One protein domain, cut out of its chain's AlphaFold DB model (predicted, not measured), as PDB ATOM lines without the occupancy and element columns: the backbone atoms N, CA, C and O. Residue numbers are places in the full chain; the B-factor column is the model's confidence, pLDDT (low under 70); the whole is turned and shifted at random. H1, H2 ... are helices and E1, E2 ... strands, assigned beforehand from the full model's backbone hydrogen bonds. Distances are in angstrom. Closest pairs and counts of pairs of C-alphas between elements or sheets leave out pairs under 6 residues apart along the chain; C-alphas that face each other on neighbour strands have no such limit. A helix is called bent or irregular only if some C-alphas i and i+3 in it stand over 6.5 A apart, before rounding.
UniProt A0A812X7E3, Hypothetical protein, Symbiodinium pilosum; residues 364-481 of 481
ATOM      1  N   THR A 364     182.164 103.332 121.980       69.88
ATOM      2  CA  THR A 364     182.351 102.428 123.117       69.88
ATOM      3  C   THR A 364     183.484 102.939 124.007       69.88
ATOM      4  O   THR A 364     184.641 102.939 123.561       69.88
ATOM      5  N   PRO A 365     183.207 103.349 125.259       62.53
ATOM      6  CA  PRO A 365     184.248 103.780 126.177       62.53
ATOM      7  C   PRO A 365     185.178 102.603 126.470       62.53
ATOM      8  O   PRO A 365     184.762 101.576 126.997       62.53
ATOM      9  N   ASN A 366     186.458 102.736 126.129       54.00
ATOM     10  CA  ASN A 366     187.420 101.653 126.349       54.00
ATOM     11  C   ASN A 366     187.940 101.595 127.803       54.00
ATOM     12  O   ASN A 366     188.547 100.588 128.166       54.00
ATOM     13  N   PHE A 367     187.704 102.635 128.624       52.12
ATOM     14  CA  PHE A 367     188.356 102.808 129.939       52.12
ATOM     15  C   PHE A 367     187.527 103.553 131.005       52.12
ATOM     16  O   PHE A 367     188.076 103.892 132.047       52.12
ATOM     17  N   VAL A 368     186.250 103.871 130.755       46.53
ATOM     18  CA  VAL A 368     185.462 104.734 131.665       46.53
ATOM     19  C   VAL A 368     185.054 104.004 132.950       46.53
ATOM     20  O   VAL A 368     184.965 104.628 133.997       46.53
ATOM     21  N   GLU A 369     184.867 102.684 132.896       49.03
ATOM     22  CA  GLU A 369     184.359 101.926 134.046       49.03
ATOM     23  C   GLU A 369     185.470 101.266 134.873       49.03
ATOM     24  O   GLU A 369     185.346 101.213 136.094       49.03
ATOM     25  N   ARG A 370     186.573 100.800 134.252       53.22
ATOM     26  CA  ARG A 370     187.777 100.283 134.937       53.22
ATOM     27  C   ARG A 370     189.035 100.428 134.063       53.22
ATOM     28  O   ARG A 370     188.951 100.224 132.847       53.22
ATOM     29  N   PRO A 371     190.212 100.720 134.647       55.12
ATOM     30  CA  PRO A 371     191.482 100.626 133.932       55.12
ATOM     31  C   PRO A 371     191.730  99.183 133.461       55.12
ATOM     32  O   PRO A 371     191.512  98.232 134.210       55.12
ATOM     33  N   LYS A 372     192.168  99.013 132.206       53.88
ATOM     34  CA  LYS A 372     192.485  97.693 131.630       53.88
ATOM     35  C   LYS A 372     193.985  97.457 131.662       53.88
ATOM     36  O   LYS A 372     194.759  98.290 131.195       53.88
ATOM     37  N   GLU A 373     194.387  96.294 132.136       41.44
ATOM     38  CA  GLU A 373     195.781  95.879 132.115       41.44
ATOM     39  C   GLU A 373     196.190  95.463 130.691       41.44
ATOM     40  O   GLU A 373     195.517  94.683 130.012       41.44
ATOM     41  N   SER A 374     197.272  96.047 130.184       48.78
ATOM     42  CA  SER A 374     197.876  95.647 128.913       48.78
ATOM     43  C   SER A 374     198.534  94.268 129.031       48.78
ATOM     44  O   SER A 374     198.839  93.803 130.124       48.78
ATOM     45  N   ARG A 375     198.873  93.644 127.893       33.81
ATOM     46  CA  ARG A 375     199.642  92.382 127.859       33.81
ATOM     47  C   ARG A 375     201.002  92.451 128.577       33.81
ATOM     48  O   ARG A 375     201.577  91.412 128.857       33.81
ATOM     49  N   ALA A 376     201.512  93.655 128.840       42.75
ATOM     50  CA  ALA A 376     202.764  93.903 129.552       42.75
ATOM     51  C   ALA A 376     202.542  94.336 131.017       42.75
ATOM     52  O   ALA A 376     203.404  95.003 131.584       42.75
ATOM     53  N   GLY A 377     201.361  94.083 131.594       39.59
ATOM     54  CA  GLY A 377     201.031  94.448 132.980       39.59
ATOM     55  C   GLY A 377     200.770  95.943 133.211       39.59
ATOM     56  O   GLY A 377     200.508  96.388 134.321       39.59
ATOM     57  N   ARG A 378     200.859  96.786 132.169       46.34
ATOM     58  CA  ARG A 378     200.625  98.233 132.322       46.34
ATOM     59  C   ARG A 378     199.141  98.545 132.365       46.34
ATOM     60  O   ARG A 378     198.443  98.245 131.398       46.34
ATOM     61  N   MET A 379     198.705  99.239 133.407       52.91
ATOM     62  CA  MET A 379     197.359  99.791 133.502       52.91
ATOM     63  C   MET A 379     197.160 100.890 132.457       52.91
ATOM     64  O   MET A 379     197.838 101.920 132.458       52.91
ATOM     65  N   LEU A 380     196.248 100.653 131.519       53.03
ATOM     66  CA  LEU A 380     195.846 101.620 130.511       53.03
ATOM     67  C   LEU A 380     194.688 102.443 131.074       53.03
ATOM     68  O   LEU A 380     193.568 101.950 131.213       53.03
ATOM     69  N   ALA A 381     194.978 103.703 131.388       59.53
ATOM     70  CA  ALA A 381     193.990 104.724 131.699       59.53
ATOM     71  C   ALA A 381     194.137 105.874 130.691       59.53
ATOM     72  O   ALA A 381     195.241 106.361 130.434       59.53
ATOM     73  N   SER A 382     193.021 106.299 130.101       63.78
ATOM     74  CA  SER A 382     192.938 107.544 129.336       63.78
ATOM     75  C   SER A 382     191.908 108.426 130.008       63.78
ATOM     76  O   SER A 382     190.779 107.976 130.201       63.78
ATOM     77  N   SER A 383     192.275 109.669 130.315       74.31
ATOM     78  CA  SER A 383     191.325 110.621 130.882       74.31
ATOM     79  C   SER A 383     190.154 110.864 129.909       74.31
ATOM     80  O   SER A 383     190.345 110.718 128.689       74.31
ATOM     81  N   PRO A 384     188.946 111.180 130.406       73.62
ATOM     82  CA  PRO A 384     187.775 111.454 129.572       73.62
ATOM     83  C   PRO A 384     188.027 112.552 128.533       73.62
ATOM     84  O   PRO A 384     187.713 112.361 127.358       73.62
ATOM     85  N   GLU A 385     188.710 113.633 128.914       76.06
ATOM     86  CA  GLU A 385     188.996 114.784 128.041       76.06
ATOM     87  C   GLU A 385     189.827 114.355 126.831       76.06
ATOM     88  O   GLU A 385     189.596 114.764 125.692       76.06
ATOM     89  N   LYS A 386     190.786 113.455 127.063       73.25
ATOM     90  CA  LYS A 386     191.620 112.898 126.004       73.25
ATOM     91  C   LYS A 386     190.828 111.993 125.069       73.25
ATOM     92  O   LYS A 386     191.067 112.024 123.866       73.25
ATOM     93  N   GLN A 387     189.888 111.203 125.591       70.75
ATOM     94  CA  GLN A 387     189.017 110.361 124.764       70.75
ATOM     95  C   GLN A 387     188.114 111.221 123.867       70.75
ATOM     96  O   GLN A 387     188.002 110.941 122.674       70.75
ATOM     97  N   VAL A 388     187.558 112.308 124.410       77.44
ATOM     98  CA  VAL A 388     186.743 113.269 123.653       77.44
ATOM     99  C   VAL A 388     187.570 113.996 122.597       77.44
ATOM    100  O   VAL A 388     187.162 114.053 121.442       77.44
ATOM    101  N   SER A 389     188.765 114.483 122.938       75.56
ATOM    102  CA  SER A 389     189.653 115.149 121.975       75.56
ATOM    103  C   SER A 389     189.970 114.261 120.765       75.56
ATOM    104  O   SER A 389     189.966 114.726 119.626       75.56
ATOM    105  N   LEU A 390     190.186 112.964 120.992       68.25
ATOM    106  CA  LEU A 390     190.440 111.995 119.924       68.25
ATOM    107  C   LEU A 390     189.199 111.701 119.087       68.25
ATOM    108  O   LEU A 390     189.310 111.587 117.868       68.25
ATOM    109  N   LEU A 391     188.038 111.578 119.734       79.31
ATOM    110  CA  LEU A 391     186.755 111.415 119.059       79.31
ATOM    111  C   LEU A 391     186.493 112.599 118.120       79.31
ATOM    112  O   LEU A 391     186.262 112.395 116.932       79.31
ATOM    113  N   LEU A 392     186.617 113.830 118.620       80.31
ATOM    114  CA  LEU A 392     186.438 115.041 117.818       80.31
ATOM    115  C   LEU A 392     187.492 115.151 116.709       80.31
ATOM    116  O   LEU A 392     187.167 115.507 115.580       80.31
ATOM    117  N   GLY A 393     188.746 114.781 116.987       75.56
ATOM    118  CA  GLY A 393     189.805 114.713 115.976       75.56
ATOM    119  C   GLY A 393     189.503 113.723 114.845       75.56
ATOM    120  O   GLY A 393     189.833 113.983 113.693       75.56
ATOM    121  N   MET A 394     188.848 112.602 115.153       75.88
ATOM    122  CA  MET A 394     188.427 111.623 114.151       75.88
ATOM    123  C   MET A 394     187.240 112.131 113.325       75.88
ATOM    124  O   MET A 394     187.268 112.032 112.103       75.88
ATOM    125  N   LEU A 395     186.219 112.687 113.982       80.75
ATOM    126  CA  LEU A 395     185.010 113.194 113.321       80.75
ATOM    127  C   LEU A 395     185.293 114.437 112.459       80.75
ATOM    128  O   LEU A 395     184.662 114.627 111.427       80.75
ATOM    129  N   SER A 396     186.283 115.251 112.837       78.06
ATOM    130  CA  SER A 396     186.733 116.426 112.070       78.06
ATOM    131  C   SER A 396     187.663 116.101 110.897       78.06
ATOM    132  O   SER A 396     188.002 116.987 110.110       78.06
ATOM    133  N   ALA A 397     188.110 114.851 110.755       73.75
ATOM    134  CA  ALA A 397     189.011 114.477 109.679       73.75
ATOM    135  C   ALA A 397     188.273 114.511 108.330       73.75
ATOM    136  O   ALA A 397     187.421 113.667 108.063       73.75
ATOM    137  N   ALA A 398     188.645 115.447 107.449       72.31
ATOM    138  CA  ALA A 398     187.968 115.676 106.163       72.31
ATOM    139  C   ALA A 398     187.834 114.414 105.289       72.31
ATOM    140  O   ALA A 398     186.836 114.228 104.603       72.31
ATOM    141  N   HIS A 399     188.813 113.507 105.352       69.06
ATOM    142  CA  HIS A 399     188.799 112.246 104.609       69.06
ATOM    143  C   HIS A 399     187.923 111.153 105.248       69.06
ATOM    144  O   HIS A 399     187.787 110.088 104.662       69.06
ATOM    145  N   LEU A 400     187.359 111.356 106.440       75.31
ATOM    146  CA  LEU A 400     186.468 110.400 107.121       75.31
ATOM    147  C   LEU A 400     185.050 110.946 107.295       75.31
ATOM    148  O   LEU A 400     184.108 110.165 107.375       75.31
ATOM    149  N   ALA A 401     184.901 112.270 107.344       79.94
ATOM    150  CA  ALA A 401     183.657 112.950 107.684       79.94
ATOM    151  C   ALA A 401     182.461 112.533 106.800       79.94
ATOM    152  O   ALA A 401     181.365 112.330 107.310       79.94
ATOM    153  N   SER A 402     182.683 112.288 105.503       82.38
ATOM    154  CA  SER A 402     181.648 111.829 104.557       82.38
ATOM    155  C   SER A 402     181.264 110.348 104.683       82.38
ATOM    156  O   SER A 402     180.490 109.829 103.883       82.38
ATOM    157  N   ARG A 403     181.845 109.608 105.629       81.81
ATOM    158  CA  ARG A 403     181.578 108.170 105.799       81.81
ATOM    159  C   ARG A 403     180.670 107.869 106.979       81.81
ATOM    160  O   ARG A 403     180.177 106.749 107.062       81.81
ATOM    161  N   PHE A 404     180.456 108.842 107.858       87.19
ATOM    162  CA  PHE A 404     179.555 108.703 108.990       87.19
ATOM    163  C   PHE A 404     178.116 108.914 108.539       87.19
ATOM    164  O   PHE A 404     177.777 110.002 108.089       87.19
ATOM    165  N   VAL A 405     177.303 107.863 108.651       89.50
ATOM    166  CA  VAL A 405     175.869 107.891 108.323       89.50
ATOM    167  C   VAL A 405     175.055 107.892 109.612       89.50
ATOM    168  O   VAL A 405     174.181 108.721 109.811       89.50
ATOM    169  N   GLU A 406     175.430 107.057 110.567       89.06
ATOM    170  CA  GLU A 406     174.854 106.981 111.895       89.06
ATOM    171  C   GLU A 406     175.980 107.110 112.919       89.06
ATOM    172  O   GLU A 406     177.003 106.421 112.838       89.06
ATOM    173  N   ILE A 407     175.799 107.996 113.893       90.81
ATOM    174  CA  ILE A 407     176.744 108.196 114.989       90.81
ATOM    175  C   ILE A 407     175.993 108.054 116.311       90.81
ATOM    176  O   ILE A 407     175.097 108.836 116.611       90.81
ATOM    177  N   ASP A 408     176.409 107.103 117.144       88.06
ATOM    178  CA  ASP A 408     175.927 106.937 118.514       88.06
ATOM    179  C   ASP A 408     177.009 107.336 119.522       88.06
ATOM    180  O   ASP A 408     177.998 106.628 119.720       88.06
ATOM    181  N   LEU A 409     176.811 108.482 120.173       90.50
ATOM    182  CA  LEU A 409     177.695 109.029 121.203       90.50
ATOM    183  C   LEU A 409     177.063 108.986 122.599       90.50
ATOM    184  O   LEU A 409     177.547 109.665 123.502       90.50
ATOM    185  N   ARG A 410     176.021 108.177 122.839       87.94
ATOM    186  CA  ARG A 410     175.339 108.119 124.151       87.94
ATOM    187  C   ARG A 410     176.271 107.761 125.313       87.94
ATOM    188  O   ARG A 410     176.037 108.150 126.453       87.94
ATOM    189  N   LYS A 411     177.344 107.018 125.033       81.19
ATOM    190  CA  LYS A 411     178.362 106.634 126.026       81.19
ATOM    191  C   LYS A 411     179.595 107.547 126.026       81.19
ATOM    192  O   LYS A 411     180.545 107.270 126.758       81.19
ATOM    193  N   ALA A 412     179.625 108.583 125.188       82.50
ATOM    194  CA  ALA A 412     180.739 109.519 125.128       82.50
ATOM    195  C   ALA A 412     180.698 110.469 126.334       82.50
ATOM    196  O   ALA A 412     179.626 110.972 126.669       82.50
ATOM    197  N   PRO A 413     181.838 110.733 126.999       82.75
ATOM    198  CA  PRO A 413     181.890 111.645 128.136       82.75
ATOM    199  C   PRO A 413     181.939 113.102 127.651       82.75
ATOM    200  O   PRO A 413     182.916 113.806 127.882       82.75
ATOM    201  N   LEU A 414     180.909 113.520 126.913       85.12
ATOM    202  CA  LEU A 414     180.765 114.881 126.403       85.12
ATOM    203  C   LEU A 414     180.195 115.783 127.503       85.12
ATOM    204  O   LEU A 414     179.202 115.445 128.144       85.12
ATOM    205  N   ASP A 415     180.835 116.925 127.707       85.75
ATOM    206  CA  ASP A 415     180.382 118.020 128.567       85.75
ATOM    207  C   ASP A 415     179.850 119.191 127.720       85.75
ATOM    208  O   ASP A 415     179.903 119.175 126.491       85.75
ATOM    209  N   SER A 416     179.330 120.240 128.361       79.88
ATOM    210  CA  SER A 416     178.766 121.398 127.653       79.88
ATOM    211  C   SER A 416     179.767 122.081 126.708       79.88
ATOM    212  O   SER A 416     179.395 122.494 125.609       79.88
ATOM    213  N   GLN A 417     181.044 122.166 127.094       82.06
ATOM    214  CA  GLN A 417     182.087 122.813 126.295       82.06
ATOM    215  C   GLN A 417     182.451 121.990 125.051       82.06
ATOM    216  O   GLN A 417     182.548 122.519 123.942       82.06
ATOM    217  N   THR A 418     182.639 120.683 125.219       84.75
ATOM    218  CA  THR A 418     182.982 119.759 124.131       84.75
ATOM    219  C   THR A 418     181.815 119.535 123.179       84.75
ATOM    220  O   THR A 418     182.047 119.369 121.981       84.75
ATOM    221  N   MET A 419     180.573 119.633 123.662       85.25
ATOM    222  CA  MET A 419     179.384 119.664 122.809       85.25
ATOM    223  C   MET A 419     179.398 120.872 121.876       85.25
ATOM    224  O   MET A 419     179.172 120.703 120.685       85.25
ATOM    225  N   GLY A 420     179.777 122.064 122.351       85.00
ATOM    226  CA  GLY A 420     179.938 123.237 121.481       85.00
ATOM    227  C   GLY A 420     180.964 123.017 120.358       85.00
ATOM    228  O   GLY A 420     180.719 123.374 119.203       85.00
ATOM    229  N   ALA A 421     182.092 122.368 120.667       85.44
ATOM    230  CA  ALA A 421     183.089 121.995 119.663       85.44
ATOM    231  C   ALA A 421     182.544 120.960 118.665       85.44
ATOM    232  O   ALA A 421     182.750 121.107 117.463       85.44
ATOM    233  N   PHE A 422     181.815 119.950 119.147       90.25
ATOM    234  CA  PHE A 422     181.183 118.929 118.312       90.25
ATOM    235  C   PHE A 422     180.120 119.510 117.371       90.25
ATOM    236  O   PHE A 422     180.116 119.201 116.183       90.25
ATOM    237  N   THR A 423     179.282 120.419 117.866       91.25
ATOM    238  CA  THR A 423     178.248 121.124 117.097       91.25
ATOM    239  C   THR A 423     178.820 121.851 115.877       91.25
ATOM    240  O   THR A 423     178.184 121.906 114.827       91.25
ATOM    241  N   ASN A 424     180.046 122.372 115.972       89.75
ATOM    242  CA  ASN A 424     180.728 123.020 114.848       89.75
ATOM    243  C   ASN A 424     181.288 122.036 113.807       89.75
ATOM    244  O   ASN A 424     181.623 122.462 112.705       89.75
ATOM    245  N   LEU A 425     181.380 120.743 114.128       90.69
ATOM    246  CA  LEU A 425     181.831 119.698 113.202       90.69
ATOM    247  C   LEU A 425     180.689 119.107 112.370       90.69
ATOM    248  O   LEU A 425     180.953 118.563 111.301       90.69
ATOM    249  N   LEU A 426     179.439 119.228 112.828       93.56
ATOM    250  CA  LEU A 426     178.263 118.657 112.161       93.56
ATOM    251  C   LEU A 426     178.142 119.028 110.671       93.56
ATOM    252  O   LEU A 426     177.884 118.117 109.884       93.56
ATOM    253  N   PRO A 427     178.422 120.276 110.232       91.81
ATOM    254  CA  PRO A 427     178.343 120.625 108.813       91.81
ATOM    255  C   PRO A 427     179.340 119.865 107.926       91.81
ATOM    256  O   PRO A 427     179.114 119.721 106.729       91.81
ATOM    257  N   ALA A 428     180.451 119.377 108.490       87.31
ATOM    258  CA  ALA A 428     181.439 118.596 107.749       87.31
ATOM    259  C   ALA A 428     181.011 117.128 107.558       87.31
ATOM    260  O   ALA A 428     181.517 116.454 106.659       87.31
ATOM    261  N   LEU A 429     180.076 116.627 108.373       91.75
ATOM    262  CA  LEU A 429     179.581 115.248 108.346       91.75
ATOM    263  C   LEU A 429     178.461 115.082 107.311       91.75
ATOM    264  O   LEU A 429     177.360 114.667 107.639       91.75
ATOM    265  N   VAL A 430     178.740 115.416 106.053       89.62
ATOM    266  CA  VAL A 430     177.743 115.566 104.970       89.62
ATOM    267  C   VAL A 430     176.849 114.349 104.702       89.62
ATOM    268  O   VAL A 430     175.799 114.499 104.092       89.62
ATOM    269  N   SER A 431     177.251 113.151 105.126       90.81
ATOM    270  CA  SER A 431     176.501 111.904 104.909       90.81
ATOM    271  C   SER A 431     175.734 111.423 106.140       90.81
ATOM    272  O   SER A 431     175.138 110.350 106.093       90.81
ATOM    273  N   LEU A 432     175.761 112.198 107.224       94.44
ATOM    274  CA  LEU A 432     175.100 111.872 108.477       94.44
ATOM    275  C   LEU A 432     173.581 111.910 108.295       94.44
ATOM    276  O   LEU A 432     173.028 112.947 107.945       94.44
ATOM    277  N   SER A 433     172.924 110.790 108.578       93.25
ATOM    278  CA  SER A 433     171.472 110.635 108.621       93.25
ATOM    279  C   SER A 433     170.936 110.492 110.043       93.25
ATOM    280  O   SER A 433     169.798 110.868 110.278       93.25
ATOM    281  N   VAL A 434     171.716 109.962 110.995       94.31
ATOM    282  CA  VAL A 434     171.265 109.765 112.385       94.31
ATOM    283  C   VAL A 434     172.365 110.131 113.375       94.31
ATOM    284  O   VAL A 434     173.486 109.626 113.300       94.31
ATOM    285  N   LEU A 435     172.036 110.955 114.366       95.75
ATOM    286  CA  LEU A 435     172.925 111.307 115.469       95.75
ATOM    287  C   LEU A 435     172.255 111.025 116.813       95.75
ATOM    288  O   LEU A 435     171.212 111.592 117.111       95.75
ATOM    289  N   LYS A 436     172.878 110.190 117.652       95.00
ATOM    290  CA  LYS A 436     172.371 109.822 118.983       95.00
ATOM    291  C   LYS A 436     173.281 110.361 120.077       95.00
ATOM    292  O   LYS A 436     174.468 110.036 120.115       95.00
ATOM    293  N   LEU A 437     172.731 111.156 120.988       95.06
ATOM    294  CA  LEU A 437     173.465 111.828 122.064       95.06
ATOM    295  C   LEU A 437     172.883 111.491 123.435       95.06
ATOM    296  O   LEU A 437     171.721 111.112 123.562       95.06
ATOM    297  N   LYS A 438     173.693 111.658 124.482       92.75
ATOM    298  CA  LYS A 438     173.219 111.634 125.868       92.75
ATOM    299  C   LYS A 438     172.724 113.024 126.264       92.75
ATOM    300  O   LYS A 438     173.415 114.012 126.036       92.75
ATOM    301  N   SER A 439     171.563 113.088 126.902       91.44
ATOM    302  CA  SER A 439     171.041 114.301 127.521       91.44
ATOM    303  C   SER A 439     171.924 114.734 128.692       91.44
ATOM    304  O   SER A 439     172.255 113.931 129.570       91.44
ATOM    305  N   LEU A 440     172.273 116.022 128.721       90.12
ATOM    306  CA  LEU A 440     173.016 116.654 129.817       90.12
ATOM    307  C   LEU A 440     172.096 117.364 130.828       90.12
ATOM    308  O   LEU A 440     172.574 118.088 131.697       90.12
ATOM    309  N   GLY A 441     170.778 117.160 130.727       90.44
ATOM    310  CA  GLY A 441     169.774 117.738 131.623       90.44
ATOM    311  C   GLY A 441     168.696 118.546 130.896       90.44
ATOM    312  O   GLY A 441     168.788 118.816 129.700       90.44
ATOM    313  N   LYS A 442     167.651 118.942 131.636       89.69
ATOM    314  CA  LYS A 442     166.458 119.610 131.078       89.69
ATOM    315  C   LYS A 442     166.763 120.961 130.425       89.69
ATOM    316  O   LYS A 442     166.213 121.255 129.373       89.69
ATOM    317  N   GLU A 443     167.648 121.759 131.020       87.88
ATOM    318  CA  GLU A 443     168.025 123.070 130.468       87.88
ATOM    319  C   GLU A 443     168.860 122.941 129.189       87.88
ATOM    320  O   GLU A 443     168.660 123.688 128.235       87.88
ATOM    321  N   TRP A 444     169.727 121.926 129.120       89.56
ATOM    322  CA  TRP A 444     170.482 121.624 127.906       89.56
ATOM    323  C   TRP A 444     169.550 121.226 126.753       89.56
ATOM    324  O   TRP A 444     169.689 121.761 125.656       89.56
ATOM    325  N   LEU A 445     168.552 120.369 127.016       90.06
ATOM    326  CA  LEU A 445     167.587 119.909 126.006       90.06
ATOM    327  C   LEU A 445     166.775 121.040 125.360       90.06
ATOM    328  O   LEU A 445     166.384 120.923 124.203       90.06
ATOM    329  N   LYS A 446     166.528 122.134 126.089       89.31
ATOM    330  CA  LYS A 446     165.799 123.300 125.567       89.31
ATOM    331  C   LYS A 446     166.645 124.154 124.621       89.31
ATOM    332  O   LYS A 446     166.095 124.771 123.716       89.31
ATOM    333  N   LEU A 447     167.956 124.234 124.854       89.00
ATOM    334  CA  LEU A 447     168.819 125.239 124.227       89.00
ATOM    335  C   LEU A 447     169.736 124.678 123.142       89.00
ATOM    336  O   LEU A 447     169.953 125.343 122.133       89.00
ATOM    337  N   GLU A 448     170.312 123.497 123.350       90.31
ATOM    338  CA  GLU A 448     171.408 123.004 122.512       90.31
ATOM    339  C   GLU A 448     170.955 122.071 121.379       90.31
ATOM    340  O   GLU A 448     171.360 122.326 120.243       90.31
ATOM    341  N   PRO A 449     170.083 121.061 121.589       92.94
ATOM    342  CA  PRO A 449     169.603 120.225 120.491       92.94
ATOM    343  C   PRO A 449     168.978 120.997 119.320       92.94
ATOM    344  O   PRO A 449     169.327 120.674 118.186       92.94
ATOM    345  N   PRO A 450     168.160 122.056 119.521       93.00
ATOM    346  CA  PRO A 450     167.661 122.862 118.403       93.00
ATOM    347  C   PRO A 450     168.786 123.510 117.579       93.00
ATOM    348  O   PRO A 450     168.794 123.409 116.356       93.00
ATOM    349  N   LYS A 451     169.803 124.088 118.237       93.12
ATOM    350  CA  LYS A 451     170.975 124.675 117.558       93.12
ATOM    351  C   LYS A 451     171.810 123.624 116.825       93.12
ATOM    352  O   LYS A 451     172.406 123.905 115.787       93.12
ATOM    353  N   MET A 452     171.909 122.420 117.388       93.75
ATOM    354  CA  MET A 452     172.592 121.295 116.746       93.75
ATOM    355  C   MET A 452     171.818 120.802 115.527       93.75
ATOM    356  O   MET A 452     172.436 120.513 114.503       93.75
ATOM    357  N   LEU A 453     170.484 120.764 115.614       95.06
ATOM    358  CA  LEU A 453     169.596 120.377 114.522       95.06
ATOM    359  C   LEU A 453     169.773 121.282 113.297       95.06
ATOM    360  O   LEU A 453     169.825 120.799 112.172       95.06
ATOM    361  N   GLU A 454     169.974 122.585 113.506       93.56
ATOM    362  CA  GLU A 454     170.282 123.541 112.432       93.56
ATOM    363  C   GLU A 454     171.633 123.286 111.740       93.56
ATOM    364  O   GLU A 454     171.890 123.816 110.655       93.56
ATOM    365  N   LYS A 455     172.520 122.479 112.336       94.25
ATOM    366  CA  LYS A 455     173.871 122.204 111.822       94.25
ATOM    367  C   LYS A 455     174.096 120.773 111.335       94.25
ATOM    368  O   LYS A 455     175.045 120.571 110.582       94.25
ATOM    369  N   VAL A 456     173.264 119.797 111.713       93.88
ATOM    370  CA  VAL A 456     173.285 118.459 111.078       93.88
ATOM    371  C   VAL A 456     172.830 118.546 109.623       93.88
ATOM    372  O   VAL A 456     172.046 119.434 109.316       93.88
ATOM    373  N   PRO A 457     173.283 117.680 108.705       93.06
ATOM    374  CA  PRO A 457     172.876 117.743 107.299       93.06
ATOM    375  C   PRO A 457     171.351 117.699 107.092       93.06
ATOM    376  O   PRO A 457     170.635 117.109 107.906       93.06
ATOM    377  N   PRO A 458     170.821 118.307 106.014       93.00
ATOM    378  CA  PRO A 458     169.417 118.147 105.645       93.00
ATOM    379  C   PRO A 458     169.068 116.663 105.451       93.00
ATOM    380  O   PRO A 458     169.843 115.917 104.859       93.00
ATOM    381  N   GLY A 459     167.915 116.239 105.965       92.12
ATOM    382  CA  GLY A 459     167.487 114.838 105.979       92.12
ATOM    383  C   GLY A 459     168.004 114.018 107.168       92.12
ATOM    384  O   GLY A 459     167.690 112.832 107.252       92.12
ATOM    385  N   ALA A 460     168.771 114.614 108.087       95.00
ATOM    386  CA  ALA A 460     169.269 113.926 109.275       95.00
ATOM    387  C   ALA A 460     168.315 114.029 110.479       95.00
ATOM    388  O   ALA A 460     167.654 115.053 110.687       95.00
ATOM    389  N   THR A 461     168.313 112.995 111.321       95.94
ATOM    390  CA  THR A 461     167.683 112.984 112.644       95.94
ATOM    391  C   THR A 461     168.714 113.187 113.753       95.94
ATOM    392  O   THR A 461     169.849 112.702 113.696       95.94
ATOM    393  N   LEU A 462     168.309 113.912 114.791       96.88
ATOM    394  CA  LEU A 462     169.038 114.061 116.043       96.88
ATOM    395  C   LEU A 462     168.170 113.521 117.180       96.88
ATOM    396  O   LEU A 462     167.089 114.038 117.444       96.88
ATOM    397  N   GLU A 463     168.675 112.515 117.879       97.25
ATOM    398  CA  GLU A 463     168.021 111.848 119.000       97.25
ATOM    399  C   GLU A 463     168.836 112.079 120.280       97.25
ATOM    400  O   GLU A 463     170.037 111.791 120.337       97.25
ATOM    401  N   CYS A 464     168.199 112.563 121.343       95.56
ATOM    402  CA  CYS A 464     168.818 112.696 122.661       95.56
ATOM    403  C   CYS A 464     168.183 111.716 123.645       95.56
ATOM    404  O   CYS A 464     166.962 111.650 123.775       95.56
ATOM    405  N   TYR A 465     169.029 110.997 124.375       95.56
ATOM    406  CA  TYR A 465     168.639 109.919 125.273       95.56
ATOM    407  C   TYR A 465     168.920 110.271 126.731       95.56
ATOM    408  O   TYR A 465     169.953 110.868 127.039       95.56
ATOM    409  N   ASP A 466     168.039 109.882 127.647       92.38
ATOM    410  CA  ASP A 466     168.304 109.985 129.082       92.38
ATOM    411  C   ASP A 466     169.255 108.883 129.593       92.38
ATOM    412  O   ASP A 466     169.809 108.083 128.834       92.38
ATOM    413  N   ALA A 467     169.474 108.847 130.911       87.06
ATOM    414  CA  ALA A 467     170.313 107.834 131.552       87.06
ATOM    415  C   ALA A 467     169.741 106.405 131.450       87.06
ATOM    416  O   ALA A 467     170.509 105.449 131.543       87.06
ATOM    417  N   ASN A 468     168.430 106.266 131.231       88.75
ATOM    418  CA  ASN A 468     167.738 104.985 131.090       88.75
ATOM    419  C   ASN A 468     167.708 104.501 129.631       88.75
ATOM    420  O   ASN A 468     167.225 103.407 129.353       88.75
ATOM    421  N   GLY A 469     168.236 105.297 128.696       87.44
ATOM    422  CA  GLY A 469     168.228 104.975 127.275       87.44
ATOM    423  C   GLY A 469     166.880 105.228 126.599       87.44
ATOM    424  O   GLY A 469     166.656 104.681 125.520       87.44
ATOM    425  N   LEU A 470     166.018 106.064 127.184       92.31
ATOM    426  CA  LEU A 470     164.784 106.540 126.559       92.31
ATOM    427  C   LEU A 470     165.048 107.827 125.776       92.31
ATOM    428  O   LEU A 470     165.811 108.686 126.224       92.31
ATOM    429  N   VAL A 471     164.407 107.971 124.614       94.19
ATOM    430  CA  VAL A 471     164.467 109.205 123.820       94.19
ATOM    431  C   VAL A 471     163.680 110.291 124.550       94.19
ATOM    432  O   VAL A 471     162.488 110.145 124.798       94.19
ATOM    433  N   VAL A 472     164.359 111.377 124.910       94.75
ATOM    434  CA  VAL A 472     163.772 112.533 125.613       94.75
ATOM    435  C   VAL A 472     163.662 113.773 124.737       94.75
ATOM    436  O   VAL A 472     163.016 114.743 125.123       94.75
ATOM    437  N   TRP A 473     164.303 113.756 123.571       96.44
ATOM    438  CA  TRP A 473     164.173 114.785 122.550       96.44
ATOM    439  C   TRP A 473     164.548 114.188 121.198       96.44
ATOM    440  O   TRP A 473     165.539 113.463 121.094       96.44
ATOM    441  N   GLU A 474     163.774 114.515 120.173       95.50
ATOM    442  CA  GLU A 474     164.010 114.100 118.798       95.50
ATOM    443  C   GLU A 474     163.721 115.279 117.873       95.50
ATOM    444  O   GLU A 474     162.750 116.014 118.063       95.50
ATOM    445  N   GLY A 475     164.580 115.466 116.879       94.00
ATOM    446  CA  GLY A 475     164.411 116.483 115.857       94.00
ATOM    447  C   GLY A 475     164.840 115.956 114.501       94.00
ATOM    448  O   GLY A 475     165.834 115.240 114.386       94.00
ATOM    449  N   TYR A 476     164.107 116.350 113.465       95.62
ATOM    450  CA  TYR A 476     164.416 116.032 112.077       95.62
ATOM    451  C   TYR A 476     164.689 117.318 111.303       95.62
ATOM    452  O   TYR A 476     163.876 118.246 111.325       95.62
ATOM    453  N   ARG A 477     165.830 117.386 110.611       93.31
ATOM    454  CA  ARG A 477     166.125 118.511 109.726       93.31
ATOM    455  C   ARG A 477     165.518 118.225 108.360       93.31
ATOM    456  O   ARG A 477     166.007 117.362 107.638       93.31
ATOM    457  N   ALA A 478     164.486 118.973 107.982       89.25
ATOM    458  CA  ALA A 478     163.875 118.842 106.664       89.25
ATOM    459  C   ALA A 478     164.911 119.042 105.539       89.25
ATOM    460  O   ALA A 478     165.792 119.902 105.632       89.25
ATOM    461  N   SER A 479     164.797 118.243 104.476       82.69
ATOM    462  CA  SER A 479     165.544 118.482 103.240       82.69
ATOM    463  C   SER A 479     164.988 119.741 102.581       82.69
ATOM    464  O   SER A 479     163.781 119.828 102.367       82.69
ATOM    465  N   SER A 480     165.837 120.729 102.296       72.00
ATOM    466  CA  SER A 480     165.447 121.844 101.429       72.00
ATOM    467  C   SER A 480     165.170 121.267 100.042       72.00
ATOM    468  O   SER A 480     166.101 120.731  99.435       72.00
ATOM    469  N   MET A 481     163.905 121.297  99.612       44.88
ATOM    470  CA  MET A 481     163.509 120.942  98.245       44.88
ATOM    471  C   MET A 481     164.216 121.813  97.212       44.88
ATOM    472  O   MET A 481     164.416 123.015  97.506       44.88
TER     473      MET A 481
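This is residues 364 to 481 of the 481 residues of the protein "Hypothetical protein" of Symbiodinium pilosum (UniProt A0A812X7E3). A small wall of four strands has H4 lying along one face, over E3 and E4, while H3 and H1 follow beyond H4 in nearly the same direction. The ragged first stretch, residues 364 to 383, reaches far from the body and bears no named element. The 118 printed residues, under half of them in named elements, run H1 H2 E1 H3 E2 H4 E3 E4; the sheet is mixed, in order E1 E2 E3 E4, and the class is mixed, helices and strands. The whole is compact, radius of gyration of the C-alphas 15.5 A, but elongated, spanning 57 by 35 by 21 A.

E2, residues 434 to 438, is parallel to E1, residues 406 to 408, with N 436 and O 407 2.8 A apart, and to E3, residues 461 to 465, with N 463 and O 435 2.8 A apart. E3 forms an antiparallel hairpin with E4, residues 471 to 476, where N 462 and O 475 are 2.8 A apart. H4, residues 442 to 453, is on the sheet at a height of 9.2 A, making two layers, helix over sheet; it runs along the strands, at 18 degrees to E4 on the local plane. H3, residues 416 to 423, is close to H4 but not clearly touching, the C-alphas of Thr 423 and Met 452, their closest, 5.7 A apart. H1, residues 384 to 395, only just touches H3, with 3 pairs of C-alphas within 8 A, through its residues 388 to 392 alone; the closest C-alphas, of Leu 392 and Phe 422, are 6.6 A apart, at a shallow tilt of 10 degrees, the same way. H2, residues 398 to 401, is not on the sheet and is close to H1 but not clearly touching, the C-alphas of Leu 395 and Ala 401, their closest, 5.8 A apart. E1, H3, E2 and E2, H4, E3 are strand-helix-strand units, parallel neighbour strands joined through a helix, with right-handed crossovers. Each O i to N i+4 pair is within hydrogen-bond range in H1 and H3, and 5 of 8 are in H4; H2 is too short for one.

H1 begins at C-alpha 384 (187.775, 111.454, 129.572) and is 16.6 A long. H4 is 16.9 A long and irregular, with C-alphas 446 and 449 7.0 A apart. H3 is 10.6 A, H2 5.3 A, E1 6.7 A, E2 13.8 A, E3 13.0 A; E4, 13.6 A, ends at C-alpha 476 (164.416, 116.032, 112.077).

The two C-alphas farthest apart, of Gly 377 and Met 481, the chain's last residue, are 57.6 A apart. The printed part has no cut, and no link between named elements is long. Mean pLDDT of the printed part is 81.2; residues 364 to 382, 390, 399 and 481 are under 70.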